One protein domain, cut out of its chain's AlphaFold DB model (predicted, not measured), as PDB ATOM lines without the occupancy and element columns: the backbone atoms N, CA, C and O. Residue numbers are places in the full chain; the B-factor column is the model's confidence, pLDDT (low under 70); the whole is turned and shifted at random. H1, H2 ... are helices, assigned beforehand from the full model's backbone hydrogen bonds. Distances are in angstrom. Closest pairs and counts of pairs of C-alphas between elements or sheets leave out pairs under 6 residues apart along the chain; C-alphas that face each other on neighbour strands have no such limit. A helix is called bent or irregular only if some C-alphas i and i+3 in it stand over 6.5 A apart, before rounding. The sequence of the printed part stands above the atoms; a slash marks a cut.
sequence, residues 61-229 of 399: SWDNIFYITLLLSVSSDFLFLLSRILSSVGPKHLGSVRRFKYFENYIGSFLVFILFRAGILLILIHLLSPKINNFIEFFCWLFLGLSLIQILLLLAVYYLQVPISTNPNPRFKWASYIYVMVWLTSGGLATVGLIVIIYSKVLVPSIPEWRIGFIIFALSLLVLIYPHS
ATOM      1  N   SER A  61     112.397 169.866 131.723       90.62
ATOM      2  CA  SER A  61     112.577 168.449 132.029       90.62
ATOM      3  C   SER A  61     114.054 168.057 131.952       90.62
ATOM      4  O   SER A  61     114.672 168.083 130.883       90.62
ATOM      5  N   TRP A  62     114.621 167.635 133.085       89.81
ATOM      6  CA  TRP A  62     115.997 167.130 133.149       89.81
ATOM      7  C   TRP A  62     116.204 165.866 132.313       89.81
ATOM      8  O   TRP A  62     117.270 165.697 131.727       89.81
ATOM      9  N   ASP A  63     115.179 165.026 132.172       91.19
ATOM     10  CA  ASP A  63     115.269 163.802 131.373       91.19
ATOM     11  C   ASP A  63     115.493 164.105 129.891       91.19
ATOM     12  O   ASP A  63     116.315 163.461 129.242       91.19
ATOM     13  N   ASN A  64     114.813 165.129 129.366       91.25
ATOM     14  CA  ASN A  64     114.998 165.577 127.988       91.25
ATOM     15  C   ASN A  64     116.422 166.116 127.782       91.25
ATOM     16  O   ASN A  64     117.059 165.809 126.775       91.25
ATOM     17  N   ILE A  65     116.951 166.865 128.754       93.06
ATOM     18  CA  ILE A  65     118.325 167.381 128.721       93.06
ATOM     19  C   ILE A  65     119.348 166.240 128.745       93.06
ATOM     20  O   ILE A  65     120.285 166.235 127.940       93.06
ATOM     21  N   PHE A  66     119.184 165.267 129.645       93.12
ATOM     22  CA  PHE A  66     120.062 164.100 129.742       93.12
ATOM     23  C   PHE A  66     120.038 163.284 128.458       93.12
ATOM     24  O   PHE A  66     121.092 162.908 127.947       93.12
ATOM     25  N   TYR A  67     118.850 163.083 127.897       93.00
ATOM     26  CA  TYR A  67     118.670 162.381 126.641       93.00
ATOM     27  C   TYR A  67     119.365 163.098 125.470       93.00
ATOM     28  O   TYR A  67     120.125 162.463 124.738       93.00
ATOM     29  N   ILE A  68     119.200 164.421 125.326       93.94
ATOM     30  CA  ILE A  68     119.896 165.207 124.289       93.94
ATOM     31  C   ILE A  68     121.416 165.127 124.476       93.94
ATOM     32  O   ILE A  68     122.153 164.912 123.515       93.94
ATOM     33  N   THR A  69     121.893 165.265 125.715       94.38
ATOM     34  CA  THR A  69     123.327 165.202 126.042       94.38
ATOM     35  C   THR A  69     123.924 163.848 125.659       94.38
ATOM     36  O   THR A  69     125.015 163.780 125.085       94.38
ATOM     37  N   LEU A  70     123.198 162.768 125.951       93.94
ATOM     38  CA  LEU A  70     123.587 161.401 125.640       93.94
ATOM     39  C   LEU A  70     123.574 161.146 124.129       93.94
ATOM     40  O   LEU A  70     124.555 160.624 123.603       93.94
ATOM     41  N   LEU A  71     122.531 161.591 123.421       94.69
ATOM     42  CA  LEU A  71     122.445 161.517 121.961       94.69
ATOM     43  C   LEU A  71     123.632 162.215 121.291       94.69
ATOM     44  O   LEU A  71     124.311 161.603 120.466       94.69
ATOM     45  N   LEU A  72     123.904 163.471 121.652       95.31
ATOM     46  CA  LEU A  72     125.008 164.238 121.072       95.31
ATOM     47  C   LEU A  72     126.361 163.592 121.385       95.31
ATOM     48  O   LEU A  72     127.201 163.465 120.496       95.31
ATOM     49  N   SER A  73     126.551 163.122 122.621       94.50
ATOM     50  CA  SER A  73     127.796 162.478 123.046       94.50
ATOM     51  C   SER A  73     128.062 161.180 122.291       94.50
ATOM     52  O   SER A  73     129.113 161.063 121.664       94.50
ATOM     53  N   VAL A  74     127.101 160.250 122.276       93.62
ATOM     54  CA  VAL A  74     127.227 158.962 121.572       93.62
ATOM     55  C   VAL A  74     127.432 159.183 120.074       93.62
ATOM     56  O   VAL A  74     128.336 158.586 119.492       93.62
ATOM     57  N   SER A  75     126.673 160.103 119.468       94.81
ATOM     58  CA  SER A  75     126.822 160.442 118.046       94.81
ATOM     59  C   SER A  75     128.212 161.001 117.744       94.81
ATOM     60  O   SER A  75     128.847 160.602 116.771       94.81
ATOM     61  N   SER A  76     128.712 161.912 118.584       92.94
ATOM     62  CA  SER A  76     130.037 162.510 118.403       92.94
ATOM     63  C   SER A  76     131.164 161.489 118.552       92.94
ATOM     64  O   SER A  76     132.092 161.491 117.746       92.94
ATOM     65  N   ASP A  77     131.055 160.576 119.520       90.69
ATOM     66  CA  ASP A  77     132.056 159.539 119.767       90.69
ATOM     67  C   ASP A  77     132.065 158.515 118.622       90.69
ATOM     68  O   ASP A  77     133.132 158.120 118.145       90.69
ATOM     69  N   PHE A  78     130.883 158.146 118.118       92.50
ATOM     70  CA  PHE A  78     130.730 157.301 116.937       92.50
ATOM     71  C   PHE A  78     131.337 157.946 115.683       92.50
ATOM     72  O   PHE A  78     132.134 157.315 114.987       92.50
ATOM     73  N   LEU A  79     131.017 159.215 115.404       92.50
ATOM     74  CA  LEU A  79     131.566 159.939 114.252       92.50
ATOM     75  C   LEU A  79     133.081 160.121 114.364       92.50
ATOM     76  O   LEU A  79     133.799 159.974 113.373       92.50
ATOM     77  N   PHE A  80     133.587 160.391 115.566       87.12
ATOM     78  CA  PHE A  80     135.018 160.475 115.816       87.12
ATOM     79  C   PHE A  80     135.715 159.142 115.526       87.12
ATOM     80  O   PHE A  80     136.724 159.116 114.815       87.12
ATOM     81  N   LEU A  81     135.157 158.028 116.002       85.12
ATOM     82  CA  LEU A  81     135.665 156.689 115.710       85.12
ATOM     83  C   LEU A  81     135.663 156.398 114.205       85.12
ATOM     84  O   LEU A  81     136.681 155.974 113.655       85.12
ATOM     85  N   LEU A  82     134.542 156.670 113.537       87.44
ATOM     86  CA  LEU A  82     134.390 156.478 112.100       87.44
ATOM     87  C   LEU A  82     135.427 157.299 111.322       87.44
ATOM     88  O   LEU A  82     136.102 156.763 110.445       87.44
ATOM     89  N   SER A  83     135.625 158.569 111.692       85.75
ATOM     90  CA  SER A  83     136.619 159.445 111.062       85.75
ATOM     91  C   SER A  83     138.045 158.910 111.220       85.75
ATOM     92  O   SER A  83     138.814 158.916 110.261       85.75
ATOM     93  N   ARG A  84     138.392 158.364 112.396       79.62
ATOM     94  CA  ARG A  84     139.703 157.749 112.631       79.62
ATOM     95  C   ARG A  84     139.909 156.520 111.761       79.62
ATOM     96  O   ARG A  84     140.976 156.383 111.165       79.62
ATOM     97  N   ILE A  85     138.899 155.664 111.641       81.25
ATOM     98  CA  ILE A  85     138.973 154.475 110.788       81.25
ATOM     99  C   ILE A  85     139.136 154.892 109.325       81.25
ATOM    100  O   ILE A  85     140.067 154.428 108.673       81.25
ATOM    101  N   LEU A  86     138.324 155.829 108.835       80.56
ATOM    102  CA  LEU A  86     138.416 156.334 107.462       80.56
ATOM    103  C   LEU A  86     139.767 157.009 107.177       80.56
ATOM    104  O   LEU A  86     140.379 156.750 106.145       80.56
ATOM    105  N   SER A  87     140.295 157.799 108.119       71.06
ATOM    106  CA  SER A  87     141.614 158.436 107.979       71.06
ATOM    107  C   SER A  87     142.768 157.426 107.929       71.06
ATOM    108  O   SER A  87     143.811 157.703 107.340       71.06
ATOM    109  N   SER A  88     142.581 156.227 108.493       63.16
ATOM    110  CA  SER A  88     143.592 155.164 108.485       63.16
ATOM    111  C   SER A  88     143.716 154.430 107.142       63.16
ATOM    112  O   SER A  88     144.700 153.716 106.938       63.16
ATOM    113  N   VAL A  89     142.751 154.637 106.234       57.09
ATOM    114  CA  VAL A  89     142.702 154.077 104.872       57.09
ATOM    115  C   VAL A  89     143.448 154.964 103.858       57.09
ATOM    116  O   VAL A  89     143.762 154.515 102.758       57.09
ATOM    117  N   GLY A  90     143.793 156.207 104.221       40.59
ATOM    118  CA  GLY A  90     144.592 157.097 103.373       40.59
ATOM    119  C   GLY A  90     146.031 156.592 103.171       40.59
ATOM    120  O   GLY A  90     146.545 155.856 104.020       40.59
ATOM    121  N   PRO A  91     146.712 156.983 102.074       38.06
ATOM    122  CA  PRO A  91     148.100 156.607 101.839       38.06
ATOM    123  C   PRO A  91     148.957 157.103 103.006       38.06
ATOM    124  O   PRO A  91     149.176 158.301 103.181       38.06
ATOM    125  N   LYS A  92     149.424 156.166 103.837       45.81
ATOM    126  CA  LYS A  92     150.371 156.464 104.909       45.81
ATOM    127  C   LYS A  92     151.620 157.022 104.238       45.81
ATOM    128  O   LYS A  92     152.269 156.304 103.479       45.81
ATOM    129  N   HIS A  93     151.926 158.298 104.471       37.25
ATOM    130  CA  HIS A  93     153.174 158.884 103.997       37.25
ATOM    131  C   HIS A  93     154.339 157.965 104.393       37.25
ATOM    132  O   HIS A  93     154.378 157.461 105.515       37.25
ATOM    133  N   LEU A  94     155.266 157.745 103.459       38.06
ATOM    134  CA  LEU A  94     156.430 156.847 103.530       38.06
ATOM    135  C   LEU A  94     157.415 157.123 104.692       38.06
ATOM    136  O   LEU A  94     158.492 156.542 104.742       38.06
ATOM    137  N   GLY A  95     157.066 157.977 105.652       37.78
ATOM    138  CA  GLY A  95     157.888 158.354 106.794       37.78
ATOM    139  C   GLY A  95     157.279 157.894 108.112       37.78
ATOM    140  O   GLY A  95     156.574 158.652 108.764       37.78
ATOM    141  N   SER A  96     157.542 156.646 108.496       36.91
ATOM    142  CA  SER A  96     158.027 156.261 109.831       36.91
ATOM    143  C   SER A  96     157.824 154.755 110.007       36.91
ATOM    144  O   SER A  96     156.717 154.290 110.291       36.91
ATOM    145  N   VAL A  97     158.897 153.977 109.884       42.34
ATOM    146  CA  VAL A  97     158.921 152.586 110.354       42.34
ATOM    147  C   VAL A  97     159.105 152.622 111.878       42.34
ATOM    148  O   VAL A  97     160.116 152.183 112.409       42.34
ATOM    149  N   ARG A  98     158.155 153.221 112.612       45.03
ATOM    150  CA  ARG A  98     158.140 153.142 114.081       45.03
ATOM    151  C   ARG A  98     157.791 151.705 114.444       45.03
ATOM    152  O   ARG A  98     156.615 151.369 114.444       45.03
ATOM    153  N   ARG A  99     158.791 150.858 114.708       46.50
ATOM    154  CA  ARG A  99     158.595 149.425 115.016       46.50
ATOM    155  C   ARG A  99     157.797 149.212 116.313       46.50
ATOM    156  O   ARG A  99     157.006 148.277 116.402       46.50
ATOM    157  N   PHE A 100     157.946 150.131 117.270       44.62
ATOM    158  CA  PHE A 100     157.172 150.204 118.507       44.62
ATOM    159  C   PHE A 100     156.766 151.651 118.809       44.62
ATOM    160  O   PHE A 100     157.563 152.574 118.637       44.62
ATOM    161  N   LYS A 101     155.528 151.873 119.270       52.75
ATOM    162  CA  LYS A 101     155.070 153.186 119.757       52.75
ATOM    163  C   LYS A 101     154.878 153.146 121.271       52.75
ATOM    164  O   LYS A 101     154.127 152.309 121.764       52.75
ATOM    165  N   TYR A 102     155.503 154.082 121.979       48.06
ATOM    166  CA  TYR A 102     155.101 154.439 123.338       48.06
ATOM    167  C   TYR A 102     153.953 155.444 123.279       48.06
ATOM    168  O   TYR A 102     153.920 156.309 122.401       48.06
ATOM    169  N   PHE A 103     153.014 155.337 124.217       49.50
ATOM    170  CA  PHE A 103     152.054 156.408 124.457       49.50
ATOM    171  C   PHE A 103     152.797 157.593 125.084       49.50
ATOM    172  O   PHE A 103     153.492 157.437 126.086       49.50
ATOM    173  N   GLU A 104     152.686 158.773 124.476       51.72
ATOM    174  CA  GLU A 104     153.279 159.999 125.010       51.72
ATOM    175  C   GLU A 104     152.700 160.335 126.401       51.72
ATOM    176  O   GLU A 104     151.511 160.146 126.655       51.72
ATOM    177  N   ASN A 105     153.527 160.882 127.301       46.31
ATOM    178  CA  ASN A 105     153.175 161.179 128.706       46.31
ATOM    179  C   ASN A 105     151.969 162.129 128.892       46.31
ATOM    180  O   ASN A 105     151.396 162.195 129.976       46.31
ATOM    181  N   TYR A 106     151.552 162.850 127.848       50.12
ATOM    182  CA  TYR A 106     150.392 163.753 127.881       50.12
ATOM    183  C   TYR A 106     149.044 163.031 127.720       50.12
ATOM    184  O   TYR A 106     147.987 163.643 127.845       50.12
ATOM    185  N   ILE A 107     149.071 161.723 127.462       61.38
ATOM    186  CA  ILE A 107     147.873 160.918 127.221       61.38
ATOM    187  C   ILE A 107     147.209 160.498 128.541       61.38
ATOM    188  O   ILE A 107     145.998 160.316 128.569       61.38
ATOM    189  N   GLY A 108     147.946 160.419 129.655       62.50
ATOM    190  CA  GLY A 108     147.406 159.950 130.938       62.50
ATOM    191  C   GLY A 108     146.251 160.803 131.480       62.50
ATOM    192  O   GLY A 108     145.178 160.275 131.764       62.50
ATOM    193  N   SER A 109     146.428 162.125 131.572       67.75
ATOM    194  CA  SER A 109     145.387 163.049 132.061       67.75
ATOM    195  C   SER A 109     144.174 163.099 131.128       67.75
ATOM    196  O   SER A 109     143.034 163.122 131.588       67.75
ATOM    197  N   PHE A 110     144.415 163.031 129.819       74.25
ATOM    198  CA  PHE A 110     143.378 162.914 128.801       74.25
ATOM    199  C   PHE A 110     142.580 161.604 128.929       74.25
ATOM    200  O   PHE A 110     141.352 161.639 128.930       74.25
ATOM    201  N   LEU A 111     143.243 160.457 129.113       77.19
ATOM    202  CA  LEU A 111     142.582 159.160 129.308       77.19
ATOM    203  C   LEU A 111     141.755 159.120 130.594       77.19
ATOM    204  O   LEU A 111     140.649 158.586 130.574       77.19
ATOM    205  N   VAL A 112     142.248 159.707 131.691       79.69
ATOM    206  CA  VAL A 112     141.487 159.822 132.948       79.69
ATOM    207  C   VAL A 112     140.228 160.664 132.743       79.69
ATOM    208  O   VAL A 112     139.158 160.291 133.218       79.69
ATOM    209  N   PHE A 113     140.318 161.762 131.988       81.56
ATOM    210  CA  PHE A 113     139.149 162.585 131.688       81.56
ATOM    211  C   PHE A 113     138.131 161.857 130.799       81.56
ATOM    212  O   PHE A 113     136.931 161.909 131.069       81.56
ATOM    213  N   ILE A 114     138.587 161.123 129.777       84.06
ATOM    214  CA  ILE A 114     137.695 160.286 128.961       84.06
ATOM    215  C   ILE A 114     137.040 159.206 129.826       84.06
ATOM    216  O   ILE A 114     135.844 158.969 129.681       84.06
ATOM    217  N   LEU A 115     137.781 158.578 130.744       87.44
ATOM    218  CA  LEU A 115     137.237 157.579 131.665       87.44
ATOM    219  C   LEU A 115     136.134 158.180 132.548       87.44
ATOM    220  O   LEU A 115     135.069 157.583 132.696       87.44
ATOM    221  N   PHE A 116     136.359 159.383 133.079       87.69
ATOM    222  CA  PHE A 116     135.361 160.113 133.860       87.69
ATOM    223  C   PHE A 116     134.114 160.452 133.026       87.69
ATOM    224  O   PHE A 116     132.993 160.178 133.459       87.69
ATOM    225  N   ARG A 117     134.291 160.965 131.799       89.00
ATOM    226  CA  ARG A 117     133.190 161.231 130.857       89.00
ATOM    227  C   ARG A 117     132.406 159.958 130.528       89.00
ATOM    228  O   ARG A 117     131.179 159.989 130.550       89.00
ATOM    229  N   ALA A 118     133.088 158.844 130.266       89.06
ATOM    230  CA  ALA A 118     132.450 157.556 130.007       89.06
ATOM    231  C   ALA A 118     131.621 157.091 131.216       89.06
ATOM    232  O   ALA A 118     130.482 156.669 131.041       89.06
ATOM    233  N   GLY A 119     132.142 157.249 132.438       90.19
ATOM    234  CA  GLY A 119     131.403 156.969 133.672       90.19
ATOM    235  C   GLY A 119     130.123 157.798 133.805       90.19
ATOM    236  O   GLY A 119     129.064 157.241 134.088       90.19
ATOM    237  N   ILE A 120     130.185 159.106 133.525       91.25
ATOM    238  CA  ILE A 120     128.996 159.977 133.515       91.25
ATOM    239  C   ILE A 120     127.971 159.489 132.487       91.25
ATOM    240  O   ILE A 120     126.791 159.387 132.806       91.25
ATOM    241  N   LEU A 121     128.400 159.158 131.266       92.69
ATOM    242  CA  LEU A 121     127.490 158.688 130.219       92.69
ATOM    243  C   LEU A 121     126.810 157.359 130.587       92.69
ATOM    244  O   LEU A 121     125.625 157.199 130.311       92.69
ATOM    245  N   LEU A 122     127.515 156.439 131.254       92.12
ATOM    246  CA  LEU A 122     126.922 155.195 131.762       92.12
ATOM    247  C   LEU A 122     125.860 155.465 132.838       92.12
ATOM    248  O   LEU A 122     124.795 154.851 132.817       92.12
ATOM    249  N   ILE A 123     126.114 156.419 133.738       92.81
ATOM    250  CA  ILE A 123     125.122 156.854 134.733       92.81
ATOM    251  C   ILE A 123     123.898 157.461 134.034       92.81
ATOM    252  O   ILE A 123     122.770 157.140 134.402       92.81
ATOM    253  N   LEU A 124     124.095 158.286 133.000       92.62
ATOM    254  CA  LEU A 124     122.989 158.868 132.232       92.62
ATOM    255  C   LEU A 124     122.144 157.801 131.520       92.62
ATOM    256  O   LEU A 124     120.920 157.910 131.537       92.62
ATOM    257  N   ILE A 125     122.762 156.757 130.945       92.88
ATOM    258  CA  ILE A 125     122.013 155.617 130.386       92.88
ATOM    259  C   ILE A 125     121.172 154.963 131.479       92.88
ATOM    260  O   ILE A 125     119.984 154.744 131.272       92.88
ATOM    261  N   HIS A 126     121.765 154.675 132.640       92.19
ATOM    262  CA  HIS A 126     121.058 154.011 133.731       92.19
ATOM    263  C   HIS A 126     119.855 154.825 134.233       92.19
ATOM    264  O   HIS A 126     118.782 154.267 134.446       92.19
ATOM    265  N   LEU A 127     120.001 156.148 134.363       92.00
ATOM    266  CA  LEU A 127     118.905 157.036 134.766       92.00
ATOM    267  C   LEU A 127     117.774 157.091 133.727       92.00
ATOM    268  O   LEU A 127     116.606 157.214 134.093       92.00
ATOM    269  N   LEU A 128     118.108 156.985 132.440       89.88
ATOM    270  CA  LEU A 128     117.139 157.010 131.343       89.88
ATOM    271  C   LEU A 128     116.592 155.624 130.969       89.88
ATOM    272  O   LEU A 128     115.605 155.560 130.237       89.88
ATOM    273  N   SER A 129     117.176 154.538 131.488       89.00
ATOM    274  CA  SER A 129     116.767 153.142 131.268       89.00
ATOM    275  C   SER A 129     115.245 152.926 131.312       89.00
ATOM    276  O   SER A 129     114.705 152.448 130.318       89.00
ATOM    277  N   PRO A 130     114.491 153.374 132.342       86.69
ATOM    278  CA  PRO A 130     113.044 153.133 132.393       86.69
ATOM    279  C   PRO A 130     112.241 153.828 131.279       86.69
ATOM    280  O   PRO A 130     111.065 153.522 131.094       86.69
ATOM    281  N   LYS A 131     112.839 154.783 130.556       84.81
ATOM    282  CA  LYS A 131     112.198 155.561 129.480       84.81
ATOM    283  C   LYS A 131     112.675 155.160 128.087       84.81
ATOM    284  O   LYS A 131     112.067 155.560 127.094       84.81
ATOM    285  N   ILE A 132     113.767 154.409 128.004       86.94
ATOM    286  CA  ILE A 132     114.383 153.971 126.756       86.94
ATOM    287  C   ILE A 132     113.983 152.512 126.507       86.94
ATOM    288  O   ILE A 132     113.809 151.722 127.424       86.94
ATOM    289  N   ASN A 133     113.818 152.132 125.241       88.94
ATOM    290  CA  ASN A 133     113.600 150.731 124.891       88.94
ATOM    291  C   ASN A 133     114.843 149.897 125.260       88.94
ATOM    292  O   ASN A 133     115.945 150.241 124.829       88.94
ATOM    293  N   ASN A 134     114.653 148.767 125.950       91.19
ATOM    294  CA  ASN A 134     115.700 147.801 126.314       91.19
ATOM    295  C   ASN A 134     116.677 147.484 125.167       91.19
ATOM    296  O   ASN A 134     117.872 147.309 125.396       91.19
ATOM    297  N   PHE A 135     116.193 147.425 123.921       91.56
ATOM    298  CA  PHE A 135     117.045 147.197 122.749       91.56
ATOM    299  C   PHE A 135     118.050 148.337 122.522       91.56
ATOM    300  O   PHE A 135     119.231 148.092 122.289       91.56
ATOM    301  N   ILE A 136     117.598 149.588 122.612       91.00
ATOM    302  CA  ILE A 136     118.442 150.780 122.435       91.00
ATOM    303  C   ILE A 136     119.397 150.912 123.620       91.00
ATOM    304  O   ILE A 136     120.584 151.180 123.426       91.00
ATOM    305  N   GLU A 137     118.894 150.671 124.832       92.00
ATOM    306  CA  GLU A 137     119.703 150.642 126.047       92.00
ATOM    307  C   GLU A 137     120.863 149.643 125.916       92.00
ATOM    308  O   GLU A 137     122.014 150.012 126.155       92.00
ATOM    309  N   PHE A 138     120.593 148.413 125.463       94.44
ATOM    310  CA  PHE A 138     121.620 147.389 125.263       94.44
ATOM    311  C   PHE A 138     122.753 147.868 124.344       94.44
ATOM    312  O   PHE A 138     123.925 147.713 124.686       94.44
ATOM    313  N   PHE A 139     122.436 148.488 123.201       94.88
ATOM    314  CA  PHE A 139     123.469 148.989 122.287       94.88
ATOM    315  C   PHE A 139     124.241 150.184 122.848       94.88
ATOM    316  O   PHE A 139     125.441 150.288 122.594       94.88
ATOM    317  N   CYS A 140     123.602 151.044 123.645       92.94
ATOM    318  CA  CYS A 140     124.296 152.128 124.341       92.94
ATOM    319  C   CYS A 140     125.295 151.572 125.371       92.94
ATOM    320  O   CYS A 140     126.458 151.984 125.380       92.94
ATOM    321  N   TRP A 141     124.879 150.589 126.181       94.50
ATOM    322  CA  TRP A 141     125.762 149.890 127.121       94.50
ATOM    323  C   TRP A 141     126.903 149.167 126.416       94.50
ATOM    324  O   TRP A 141     128.050 149.272 126.845       94.50
ATOM    325  N   LEU A 142     126.614 148.462 125.321       94.75
ATOM    326  CA  LEU A 142     127.624 147.744 124.551       94.75
ATOM    327  C   LEU A 142     128.661 148.711 123.961       94.75
ATOM    328  O   LEU A 142     129.861 148.493 124.118       94.75
ATOM    329  N   PHE A 143     128.217 149.804 123.338       94.38
ATOM    330  CA  PHE A 143     129.106 150.795 122.733       94.38
ATOM    331  C   PHE A 143     130.004 151.489 123.770       94.38
ATOM    332  O   PHE A 143     131.227 151.560 123.595       94.38
ATOM    333  N   LEU A 144     129.427 151.976 124.874       92.31
ATOM    334  CA  LEU A 144     130.198 152.639 125.926       92.31
ATOM    335  C   LEU A 144     131.061 151.656 126.724       92.31
ATOM    336  O   LEU A 144     132.188 151.992 127.077       92.31
ATOM    337  N   GLY A 145     130.584 150.432 126.953       92.12
ATOM    338  CA  GLY A 145     131.337 149.372 127.619       92.12
ATOM    339  C   GLY A 145     132.577 148.961 126.826       92.12
ATOM    340  O   GLY A 145     133.671 148.892 127.387       92.12
ATOM    341  N   LEU A 146     132.445 148.779 125.507       91.62
ATOM    342  CA  LEU A 146     133.592 148.532 124.628       91.62
ATOM    343  C   LEU A 146     134.572 149.710 124.656       91.62
ATOM    344  O   LEU A 146     135.773 149.486 124.813       91.62
ATOM    345  N   SER A 147     134.067 150.947 124.599       88.94
ATOM    346  CA  SER A 147     134.893 152.159 124.715       88.94
ATOM    347  C   SER A 147     135.670 152.193 126.036       88.94
ATOM    348  O   SER A 147     136.863 152.491 126.046       88.94
ATOM    349  N   LEU A 148     135.027 151.837 127.150       90.06
ATOM    350  CA  LEU A 148     135.638 151.796 128.478       90.06
ATOM    351  C   LEU A 148     136.726 150.721 128.573       90.06
ATOM    352  O   LEU A 148     137.816 151.005 129.065       90.06
ATOM    353  N   ILE A 149     136.478 149.523 128.036       90.56
ATOM    354  CA  ILE A 149     137.493 148.463 127.941       90.56
ATOM    355  C   ILE A 149     138.699 148.949 127.126       90.56
ATOM    356  O   ILE A 149     139.838 148.751 127.549       90.56
ATOM    357  N   GLN A 150     138.471 149.637 126.001       86.38
ATOM    358  CA  GLN A 150     139.550 150.204 125.192       86.38
ATOM    359  C   GLN A 150     140.366 151.230 125.983       86.38
ATOM    360  O   GLN A 150     141.594 151.185 125.953       86.38
ATOM    361  N   ILE A 151     139.709 152.142 126.702       86.19
ATOM    362  CA  ILE A 151     140.375 153.166 127.521       86.19
ATOM    363  C   ILE A 151     141.204 152.516 128.630       86.19
ATOM    364  O   ILE A 151     142.357 152.897 128.823       86.19
ATOM    365  N   LEU A 152     140.661 151.510 129.323       87.44
ATOM    366  CA  LEU A 152     141.383 150.770 130.359       87.44
ATOM    367  C   LEU A 152     142.589 150.021 129.791       87.44
ATOM    368  O   LEU A 152     143.657 150.038 130.398       87.44
ATOM    369  N   LEU A 153     142.453 149.412 128.611       84.94
ATOM    370  CA  LEU A 153     143.562 148.740 127.939       84.94
ATOM    371  C   LEU A 153     144.651 149.739 127.529       84.94
ATOM    372  O   LEU A 153     145.832 149.480 127.751       84.94
ATOM    373  N   LEU A 154     144.274 150.907 127.002       81.00
ATOM    374  CA  LEU A 154     145.211 151.991 126.691       81.00
ATOM    375  C   LEU A 154     145.923 152.504 127.950       81.00
ATOM    376  O   LEU A 154     147.130 152.730 127.918       81.00
ATOM    377  N   LEU A 155     145.200 152.639 129.063       80.94
ATOM    378  CA  LEU A 155     145.756 153.054 130.350       80.94
ATOM    379  C   LEU A 155     146.726 152.002 130.912       80.94
ATOM    380  O   LEU A 155     147.800 152.350 131.400       80.94
ATOM    381  N   ALA A 156     146.387 150.717 130.799       81.62
ATOM    382  CA  ALA A 156     147.259 149.619 131.203       81.62
ATOM    383  C   ALA A 156     148.542 149.592 130.363       81.62
ATOM    384  O   ALA A 156     149.634 149.515 130.921       81.62
ATOM    385  N   VAL A 157     148.432 149.726 129.037       75.00
ATOM    386  CA  VAL A 157     149.601 149.811 128.149       75.00
ATOM    387  C   VAL A 157     150.456 151.038 128.474       75.00
ATOM    388  O   VAL A 157     151.683 150.935 128.482       75.00
ATOM    389  N   TYR A 158     149.823 152.172 128.787       72.31
ATOM    390  CA  TYR A 158     150.503 153.395 129.207       72.31
ATOM    391  C   TYR A 158     151.334 153.188 130.483       72.31
ATOM    392  O   TYR A 158     152.537 153.443 130.470       72.31
ATOM    393  N   TYR A 159     150.736 152.674 131.565       70.94
ATOM    394  CA  TYR A 159     151.443 152.477 132.838       70.94
ATOM    395  C   TYR A 159     152.479 151.357 132.792       70.94
ATOM    396  O   TYR A 159     153.547 151.481 133.386       70.94
ATOM    397  N   LEU A 160     152.179 150.269 132.083       68.62
ATOM    398  CA  LEU A 160     153.094 149.138 131.951       68.62
ATOM    399  C   LEU A 160     154.200 149.396 130.920       68.62
ATOM    400  O   LEU A 160     155.087 148.555 130.777       68.62
ATOM    401  N   GLN A 161     154.153 150.530 130.204       66.00
ATOM    402  CA  GLN A 161     155.123 150.895 129.169       66.00
ATOM    403  C   GLN A 161     155.336 149.756 128.155       66.00
ATOM    404  O   GLN A 161     156.452 149.497 127.699       66.00
ATOM    405  N   VAL A 162     154.255 149.037 127.834       65.31
ATOM    406  CA  VAL A 162     154.310 147.873 126.947       65.31
ATOM    407  C   VAL A 162     154.426 148.380 125.513       65.31
ATOM    408  O   VAL A 162     153.534 149.094 125.048       65.31
ATOM    409  N   PRO A 163     155.495 148.034 124.785       59.03
ATOM    410  CA  PRO A 163     155.658 148.509 123.425       59.03
ATOM    411  C   PRO A 163     154.687 147.745 122.510       59.03
ATOM    412  O   PRO A 163     154.687 146.519 122.479       59.03
ATOM    413  N   ILE A 164     153.832 148.459 121.772       63.69
ATOM    414  CA  ILE A 164     152.882 147.838 120.833       63.69
ATOM    415  C   ILE A 164     153.566 147.655 119.476       63.69
ATOM    416  O   ILE A 164     154.037 148.634 118.891       63.69
ATOM    417  N   SER A 165     153.585 146.421 118.961       58.56
ATOM    418  CA  SER A 165     154.065 146.130 117.603       58.56
ATOM    419  C   SER A 165     153.157 146.755 116.542       58.56
ATOM    420  O   SER A 165     151.932 146.630 116.596       58.56
ATOM    421  N   THR A 166     153.756 147.376 115.526       61.34
ATOM    422  CA  THR A 166     153.027 147.878 114.352       61.34
ATOM    423  C   THR A 166     152.577 146.786 113.383       61.34
ATOM    424  O   THR A 166     151.696 147.041 112.563       61.34
ATOM    425  N   ASN A 167     153.122 145.572 113.496       62.47
ATOM    426  CA  ASN A 167     152.716 144.396 112.728       62.47
ATOM    427  C   ASN A 167     152.335 143.249 113.675       62.47
ATOM    428  O   ASN A 167     153.108 142.313 113.886       62.47
ATOM    429  N   PRO A 168     151.127 143.296 114.263       64.25
ATOM    430  CA  PRO A 168     150.684 142.235 115.148       64.25
ATOM    431  C   PRO A 168     150.511 140.910 114.399       64.25
ATOM    432  O   PRO A 168     150.236 140.866 113.195       64.25
ATOM    433  N   ASN A 169     150.620 139.815 115.146       69.56
ATOM    434  CA  ASN A 169     150.317 138.471 114.668       69.56
ATOM    435  C   ASN A 169     148.936 138.413 113.968       69.56
ATOM    436  O   ASN A 169     147.987 139.058 114.425       69.56
ATOM    437  N   PRO A 170     148.765 137.608 112.900       72.50
ATOM    438  CA  PRO A 170     147.546 137.608 112.084       72.50
ATOM    439  C   PRO A 170     146.278 137.290 112.891       72.50
ATOM    440  O   PRO A 170     145.235 137.886 112.648       72.50
ATOM    441  N   ARG A 171     146.369 136.428 113.912       74.38
ATOM    442  CA  ARG A 171     145.250 136.143 114.832       74.38
ATOM    443  C   ARG A 171     144.795 137.387 115.608       74.38
ATOM    444  O   ARG A 171     143.598 137.628 115.724       74.38
ATOM    445  N   PHE A 172     145.739 138.201 116.082       74.31
ATOM    446  CA  PHE A 172     145.439 139.460 116.769       74.31
ATOM    447  C   PHE A 172     144.898 140.521 115.805       74.31
ATOM    448  O   PHE A 172     143.991 141.261 116.178       74.31
ATOM    449  N   LYS A 173     145.378 140.557 114.549       76.44
ATOM    450  CA  LYS A 173     144.803 141.419 113.497       76.44
ATOM    451  C   LYS A 173     143.317 141.114 113.286       76.44
ATOM    452  O   LYS A 173     142.498 142.026 113.363       76.44
ATOM    453  N   TRP A 174     142.955 139.842 113.117       77.62
ATOM    454  CA  TRP A 174     141.554 139.436 112.961       77.62
ATOM    455  C   TRP A 174     140.695 139.765 114.186       77.62
ATOM    456  O   TRP A 174     139.623 140.345 114.032       77.62
ATOM    457  N   ALA A 175     141.180 139.479 115.398       82.69
ATOM    458  CA  ALA A 175     140.469 139.832 116.628       82.69
ATOM    459  C   ALA A 175     140.226 141.349 116.743       82.69
ATOM    460  O   ALA A 175     139.127 141.772 117.094       82.69
ATOM    461  N   SER A 176     141.220 142.171 116.382       81.88
ATOM    462  CA  SER A 176     141.079 143.631 116.382       81.88
ATOM    463  C   SER A 176     140.051 144.123 115.359       81.88
ATOM    464  O   SER A 176     139.276 145.024 115.664       81.88
ATOM    465  N   TYR A 177     139.981 143.497 114.180       84.81
ATOM    466  CA  TYR A 177     138.986 143.833 113.163       84.81
ATOM    467  C   TYR A 177     137.567 143.506 113.638       84.81
ATOM    468  O   TYR A 177     136.679 144.348 113.534       84.81
ATOM    469  N   ILE A 178     137.365 142.315 114.215       87.56
ATOM    470  CA  ILE A 178     136.072 141.911 114.785       87.56
ATOM    471  C   ILE A 178     135.661 142.886 115.891       87.56
ATOM    472  O   ILE A 178     134.542 143.390 115.873       87.56
ATOM    473  N   TYR A 179     136.576 143.202 116.809       88.94
ATOM    474  CA  TYR A 179     136.332 144.164 117.881       88.94
ATOM    475  C   TYR A 179     135.898 145.534 117.337       88.94
ATOM    476  O   TYR A 179     134.868 146.061 117.753       88.94
ATOM    477  N   VAL A 180     136.629 146.085 116.360       88.62
ATOM    478  CA  VAL A 180     136.301 147.380 115.739       88.62
ATOM    479  C   VAL A 180     134.944 147.333 115.032       88.62
ATOM    480  O   VAL A 180     134.171 148.278 115.153       88.62
ATOM    481  N   MET A 181     134.616 146.240 114.342       90.00
ATOM    482  CA  MET A 181     133.326 146.090 113.658       90.00
ATOM    483  C   MET A 181     132.151 145.987 114.634       90.00
ATOM    484  O   MET A 181     131.119 146.626 114.420       90.00
ATOM    485  N   VAL A 182     132.297 145.252 115.739       93.00
ATOM    486  CA  VAL A 182     131.275 145.198 116.800       93.00
ATOM    487  C   VAL A 182     131.115 146.570 117.460       93.00
ATOM    488  O   VAL A 182     129.999 147.027 117.714       93.00
ATOM    489  N   TRP A 183     132.218 147.280 117.689       91.69
ATOM    490  CA  TRP A 183     132.182 148.618 118.271       91.69
ATOM    491  C   TRP A 183     131.505 149.640 117.343       91.69
ATOM    492  O   TRP A 183     130.685 150.443 117.782       91.69
ATOM    493  N   LEU A 184     131.763 149.560 116.038       92.31
ATOM    494  CA  LEU A 184     131.168 150.453 115.046       92.31
ATOM    495  C   LEU A 184     129.678 150.167 114.822       92.31
ATOM    496  O   LEU A 184     128.869 151.091 114.775       92.31
ATOM    497  N   THR A 185     129.296 148.892 114.730       93.38
ATOM    498  CA  THR A 185     127.885 148.501 114.581       93.38
ATOM    499  C   THR A 185     127.066 148.857 115.821       93.38
ATOM    500  O   THR A 185     125.974 149.405 115.680       93.38
ATOM    501  N   SER A 186     127.603 148.645 117.028       95.00
ATOM    502  CA  SER A 186     126.932 149.057 118.270       95.00
ATOM    503  C   SER A 186     126.763 150.575 118.380       95.00
ATOM    504  O   SER A 186     125.669 151.027 118.706       95.00
ATOM    505  N   GLY A 187     127.783 151.369 118.033       93.69
ATOM    506  CA  GLY A 187     127.681 152.834 118.024       93.69
ATOM    507  C   GLY A 187     126.679 153.368 116.997       93.69
ATOM    508  O   GLY A 187     125.897 154.272 117.302       93.69
ATOM    509  N   GLY A 188     126.644 152.770 115.801       94.75
ATOM    510  CA  GLY A 188     125.671 153.114 114.764       94.75
ATOM    511  C   GLY A 188     124.233 152.808 115.193       94.75
ATOM    512  O   GLY A 188     123.364 153.674 115.097       94.75
ATOM    513  N   LEU A 189     123.989 151.609 115.736       95.94
ATOM    514  CA  LEU A 189     122.669 151.206 116.231       95.94
ATOM    515  C   LEU A 189     122.223 152.025 117.448       95.94
ATOM    516  O   LEU A 189     121.055 152.405 117.512       95.94
ATOM    517  N   ALA A 190     123.133 152.354 118.369       94.56
ATOM    518  CA  ALA A 190     122.842 153.242 119.493       94.56
ATOM    519  C   ALA A 190     122.431 154.640 119.006       94.56
ATOM    520  O   ALA A 190     121.405 155.164 119.428       94.56
ATOM    521  N   THR A 191     123.181 155.216 118.062       94.25
ATOM    522  CA  THR A 191     122.899 156.547 117.503       94.25
ATOM    523  C   THR A 191     121.545 156.588 116.793       94.25
ATOM    524  O   THR A 191     120.715 157.448 117.085       94.25
ATOM    525  N   VAL A 192     121.286 155.631 115.895       94.88
ATOM    526  CA  VAL A 192     120.006 155.533 115.176       94.88
ATOM    527  C   VAL A 192     118.858 155.272 116.149       94.88
ATOM    528  O   VAL A 192     117.826 155.934 116.062       94.88
ATOM    529  N   GLY A 193     119.039 154.353 117.100       92.56
ATOM    530  CA  GLY A 193     118.042 154.033 118.117       92.56
ATOM    531  C   GLY A 193     117.661 155.254 118.945       92.56
ATOM    532  O   GLY A 193     116.476 155.544 119.101       92.56
ATOM    533  N   LEU A 194     118.650 156.025 119.403       91.75
ATOM    534  CA  LEU A 194     118.395 157.276 120.101       91.75
ATOM    535  C   LEU A 194     117.616 158.235 119.202       91.75
ATOM    536  O   LEU A 194     116.552 158.661 119.619       91.75
ATOM    537  N   ILE A 195     118.026 158.493 117.958       92.62
ATOM    538  CA  ILE A 195     117.278 159.370 117.031       92.62
ATOM    539  C   ILE A 195     115.812 158.927 116.864       92.62
ATOM    540  O   ILE A 195     114.907 159.764 116.869       92.62
ATOM    541  N   VAL A 196     115.556 157.619 116.771       91.50
ATOM    542  CA  VAL A 196     114.199 157.059 116.645       91.50
ATOM    543  C   VAL A 196     113.303 157.427 117.834       91.50
ATOM    544  O   VAL A 196     112.112 157.631 117.628       91.50
ATOM    545  N   ILE A 197     113.846 157.590 119.046       87.69
ATOM    546  CA  ILE A 197     113.081 158.010 120.239       87.69
ATOM    547  C   ILE A 197     112.491 159.424 120.080       87.69
ATOM    548  O   ILE A 197     111.390 159.688 120.569       87.69
ATOM    549  N   ILE A 198     113.176 160.316 119.353       86.62
ATOM    550  CA  ILE A 198     112.645 161.649 119.012       86.62
ATOM    551  C   ILE A 198     111.483 161.508 118.032       86.62
ATOM    552  O   ILE A 198     110.423 162.104 118.220       86.62
ATOM    553  N   TYR A 199     111.668 160.694 116.989       85.69
ATOM    554  CA  TYR A 199     110.645 160.476 115.965       85.69
ATOM    555  C   TYR A 199     109.396 159.784 116.515       85.69
ATOM    556  O   TYR A 199     108.284 160.122 116.112       85.69
ATOM    557  N   SER A 200     109.558 158.855 117.461       85.25
ATOM    558  CA  SER A 200     108.448 158.165 118.121       85.25
ATOM    559  C   SER A 200     107.733 159.021 119.172       85.25
ATOM    560  O   SER A 200     106.740 158.569 119.738       85.25
ATOM    561  N   LYS A 201     108.197 160.258 119.411       81.50
ATOM    562  CA  LYS A 201     107.632 161.217 120.375       81.50
ATOM    563  C   LYS A 201     107.558 160.694 121.815       81.50
ATOM    564  O   LYS A 201     106.756 161.191 122.601       81.50
ATOM    565  N   VAL A 202     108.393 159.719 122.179       79.62
ATOM    566  CA  VAL A 202     108.480 159.214 123.564       79.62
ATOM    567  C   VAL A 202     109.103 160.273 124.476       79.62
ATOM    568  O   VAL A 202     108.628 160.502 125.585       79.62
ATOM    569  N   LEU A 203     110.132 160.962 123.978       81.06
ATOM    570  CA  LEU A 203     110.706 162.164 124.576       81.06
ATOM    571  C   LEU A 203     110.582 163.283 123.542       81.06
ATOM    572  O   LEU A 203     111.041 163.135 122.409       81.06
ATOM    573  N   VAL A 204     109.938 164.390 123.915       85.75
ATOM    574  CA  VAL A 204     109.738 165.552 123.036       85.75
ATOM    575  C   VAL A 204     110.432 166.751 123.673       85.75
ATOM    576  O   VAL A 204     109.816 167.445 124.485       85.75
ATOM    577  N   PRO A 205     111.718 166.987 123.357       86.88
ATOM    578  CA  PRO A 205     112.455 168.078 123.962       86.88
ATOM    579  C   PRO A 205     111.987 169.429 123.426       86.88
ATOM    580  O   PRO A 205     111.869 169.634 122.215       86.88
ATOM    581  N   SER A 206     111.763 170.373 124.332       90.25
ATOM    582  CA  SER A 206     111.489 171.769 124.001       90.25
ATOM    583  C   SER A 206     112.757 172.498 123.532       90.25
ATOM    584  O   SER A 206     113.885 172.042 123.734       90.25
ATOM    585  N   ILE A 207     112.601 173.666 122.897       90.38
ATOM    586  CA  ILE A 207     113.741 174.476 122.422       90.38
ATOM    587  C   ILE A 207     114.712 174.843 123.568       90.38
ATOM    588  O   ILE A 207     115.924 174.725 123.360       90.38
ATOM    589  N   PRO A 208     114.250 175.260 124.767       91.88
ATOM    590  CA  PRO A 208     115.143 175.490 125.905       91.88
ATOM    591  C   PRO A 208     115.954 174.251 126.307       91.88
ATOM    592  O   PRO A 208     117.145 174.367 126.586       91.88
ATOM    593  N   GLU A 209     115.348 173.062 126.275       92.69
ATOM    594  CA  GLU A 209     116.016 171.803 126.631       92.69
ATOM    595  C   GLU A 209     117.088 171.419 125.608       92.69
ATOM    596  O   GLU A 209     118.191 171.045 126.002       92.69
ATOM    597  N   TRP A 210     116.816 171.606 124.309       92.88
ATOM    598  CA  TRP A 210     117.830 171.473 123.256       92.88
ATOM    599  C   TRP A 210     119.025 172.385 123.506       92.88
ATOM    600  O   TRP A 210     120.164 171.924 123.459       92.88
ATOM    601  N   ARG A 211     118.780 173.665 123.813       92.50
ATOM    602  CA  ARG A 211     119.853 174.627 124.104       92.50
ATOM    603  C   ARG A 211     120.707 174.161 125.279       92.50
ATOM    604  O   ARG A 211     121.926 174.135 125.146       92.50
ATOM    605  N   ILE A 212     120.094 173.749 126.388       93.75
ATOM    606  CA  ILE A 212     120.835 173.276 127.565       93.75
ATOM    607  C   ILE A 212     121.614 171.995 127.247       93.75
ATOM    608  O   ILE A 212     122.797 171.915 127.571       93.75
ATOM    609  N   GLY A 213     121.008 171.027 126.553       93.19
ATOM    610  CA  GLY A 213     121.692 169.800 126.138       93.19
ATOM    611  C   GLY A 213     122.911 170.071 125.246       93.19
ATOM    612  O   GLY A 213     123.982 169.509 125.478       93.19
ATOM    613  N   PHE A 214     122.796 170.996 124.285       94.44
ATOM    614  CA  PHE A 214     123.930 171.444 123.469       94.44
ATOM    615  C   PHE A 214     125.022 172.122 124.301       94.44
ATOM    616  O   PHE A 214     126.201 171.882 124.054       94.44
ATOM    617  N   ILE A 215     124.653 172.942 125.291       94.19
ATOM    618  CA  ILE A 215     125.619 173.615 126.168       94.19
ATOM    619  C   ILE A 215     126.375 172.601 127.029       94.19
ATOM    620  O   ILE A 215     127.601 172.657 127.078       94.19
ATOM    621  N   ILE A 216     125.680 171.652 127.666       94.19
ATOM    622  CA  ILE A 216     126.311 170.605 128.487       94.19
ATOM    623  C   ILE A 216     127.251 169.755 127.627       94.19
ATOM    624  O   ILE A 216     128.394 169.497 128.015       94.19
ATOM    625  N   PHE A 217     126.808 169.371 126.429       94.38
ATOM    626  CA  PHE A 217     127.646 168.659 125.472       94.38
ATOM    627  C   PHE A 217     128.891 169.473 125.078       94.38
ATOM    628  O   PHE A 217     130.009 168.961 125.173       94.38
ATOM    629  N   ALA A 218     128.733 170.748 124.713       92.69
ATOM    630  CA  ALA A 218     129.843 171.626 124.345       92.69
ATOM    631  C   ALA A 218     130.831 171.837 125.504       92.69
ATOM    632  O   ALA A 218     132.043 171.771 125.296       92.69
ATOM    633  N   LEU A 219     130.334 172.016 126.733       91.88
ATOM    634  CA  LEU A 219     131.159 172.071 127.939       91.88
ATOM    635  C   LEU A 219     131.965 170.779 128.106       91.88
ATOM    636  O   LEU A 219     133.173 170.844 128.326       91.88
ATOM    637  N   SER A 220     131.342 169.610 127.926       90.38
ATOM    638  CA  SER A 220     132.042 168.322 128.031       90.38
ATOM    639  C   SER A 220     133.199 168.192 127.026       90.38
ATOM    640  O   SER A 220     134.267 167.687 127.381       90.38
ATOM    641  N   LEU A 221     133.031 168.712 125.803       87.88
ATOM    642  CA  LEU A 221     134.076 168.728 124.777       87.88
ATOM    643  C   LEU A 221     135.180 169.747 125.080       87.88
ATOM    644  O   LEU A 221     136.356 169.446 124.893       87.88
ATOM    645  N   LEU A 222     134.837 170.941 125.565       87.06
ATOM    646  CA  LEU A 222     135.840 171.951 125.916       87.06
ATOM    647  C   LEU A 222     136.729 171.487 127.069       87.06
ATOM    648  O   LEU A 222     137.946 171.669 127.016       87.06
ATOM    649  N   VAL A 223     136.146 170.833 128.076       83.38
ATOM    650  CA  VAL A 223     136.930 170.251 129.170       83.38
ATOM    651  C   VAL A 223     137.801 169.091 128.660       83.38
ATOM    652  O   VAL A 223     138.932 168.951 129.115       83.38
ATOM    653  N   LEU A 224     137.355 168.329 127.652       80.44
ATOM    654  CA  LEU A 224     138.178 167.305 126.987       80.44
ATOM    655  C   LEU A 224     139.375 167.906 126.225       80.44
ATOM    656  O   LEU A 224     140.458 167.321 126.214       80.44
ATOM    657  N   ILE A 225     139.197 169.070 125.592       77.00
ATOM    658  CA  ILE A 225     140.237 169.756 124.805       77.00
ATOM    659  C   ILE A 225     141.239 170.488 125.711       77.00
ATOM    660  O   ILE A 225     142.414 170.610 125.358       77.00
ATOM    661  N   TYR A 226     140.820 170.939 126.897       77.56
ATOM    662  CA  TYR A 226     141.651 171.731 127.808       77.56
ATOM    663  C   TYR A 226     143.014 171.086 128.150       77.56
ATOM    664  O   TYR A 226     144.033 171.760 127.958       77.56
ATOM    665  N   PRO A 227     143.107 169.797 128.547       67.44
ATOM    666  CA  PRO A 227     144.387 169.120 128.769       67.44
ATOM    667  C   PRO A 227     145.290 169.064 127.530       67.44
ATOM    668  O   PRO A 227     146.507 168.989 127.669       67.44
ATOM    669  N   HIS A 228     144.704 169.106 126.329       62.84
ATOM    670  CA  HIS A 228     145.416 169.015 125.053       62.84
ATOM    671  C   HIS A 228     145.935 170.373 124.549       62.84
ATOM    672  O   HIS A 228     146.790 170.418 123.672       62.84
ATOM    673  N   SER A 229     145.474 171.488 125.138       59.28
ATOM    674  CA  SER A 229     145.942 172.849 124.813       59.28
ATOM    675  C   SER A 229     147.387 173.139 125.249       59.28
ATOM    676  O   SER A 229     147.934 174.198 124.945       59.28
TER     677      SER A 229
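Overview. This is residues 61 to 229 of the 399 residues of an uncharacterized protein of Candidatus Desulfofervidus auxilii (UniProt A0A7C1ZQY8). Five long helices make an elongated body: H5, H2, H3 and H4 stand in a curved row, and H1 slants across the open side of that curve, packing on H5, H2 and H4. The loop after H1 sticks out at one end of the long axis with residues 88 to 96. The printed part has 169 residues with five named helices, in the order H1, H2, H3, H4, H5, and no named strand; the class is all helix. The whole is compact, with a radius of gyration of the C-alphas of 17.9 A, and spans 53 by 34 by 29 A.

Arrangement. H1, residues 62 to 87, and H2, residues 107 to 131, are the hubs, touching three other helices each. H1 with residues 63 to 70 touches H2 with residues 121 to 128, at a steep tilt of 47 degrees, opposite ways; the closest C-alphas, of Phe 66 and Leu 124, are 6.5 A apart. H3, residues 134 to 160, forms a helical hairpin with H2 at a shallow tilt of 17 degrees; the closest C-alphas, of Ser 129 and Glu 137, are 6.5 A apart. H3 with residues 136 to 147 touches residues 183 to 194 of H4, residues 170 to 199, in a second hairpin at a steep tilt of 41 degrees; the C-alphas of Phe 139 and Ala 190 come closest, at 5.1 A. H1 with residues 71 to 82 touches residues 184 to 195 of H4, closest at the C-alphas of Phe 78 and Gly 187, 5.5 A. H1 with residues 64 to 73 touches residues 209 to 217 of H5, residues 207 to 229, closest at the C-alphas of Thr 69 and Gly 213, 4.9 A. H4 and H5 are apart. Every O i to N i+4 pair is within hydrogen-bond range in H1 and H3; in H2 19 of 21 are, in H4 25 of 26, in H5 17 of 19.

Along the chain. H1 begins at C-alpha 62 (115.997, 167.130, 133.149) and is 37.0 A long. H2 is 36.1 A long and irregular, with C-alphas 127 and 130 7.4 A apart; H3 is 37.8 A. H4 is 43.6 A. H5, 32.3 A, is only just irregular, with C-alphas 224 and 227 6.7 A apart, and ends at C-alpha 229 (145.942, 172.849, 124.813).

Size, cuts and confidence. The C-alphas of Ser 61 and Leu 94 are the two farthest apart, 53.6 A. The printed part has no cut. The link from H1 to H2 is long, 19 residues. Mean pLDDT of the printed part is 81.2; residues 88 to 109, 160 to 169 and 227 to 229 are under 70.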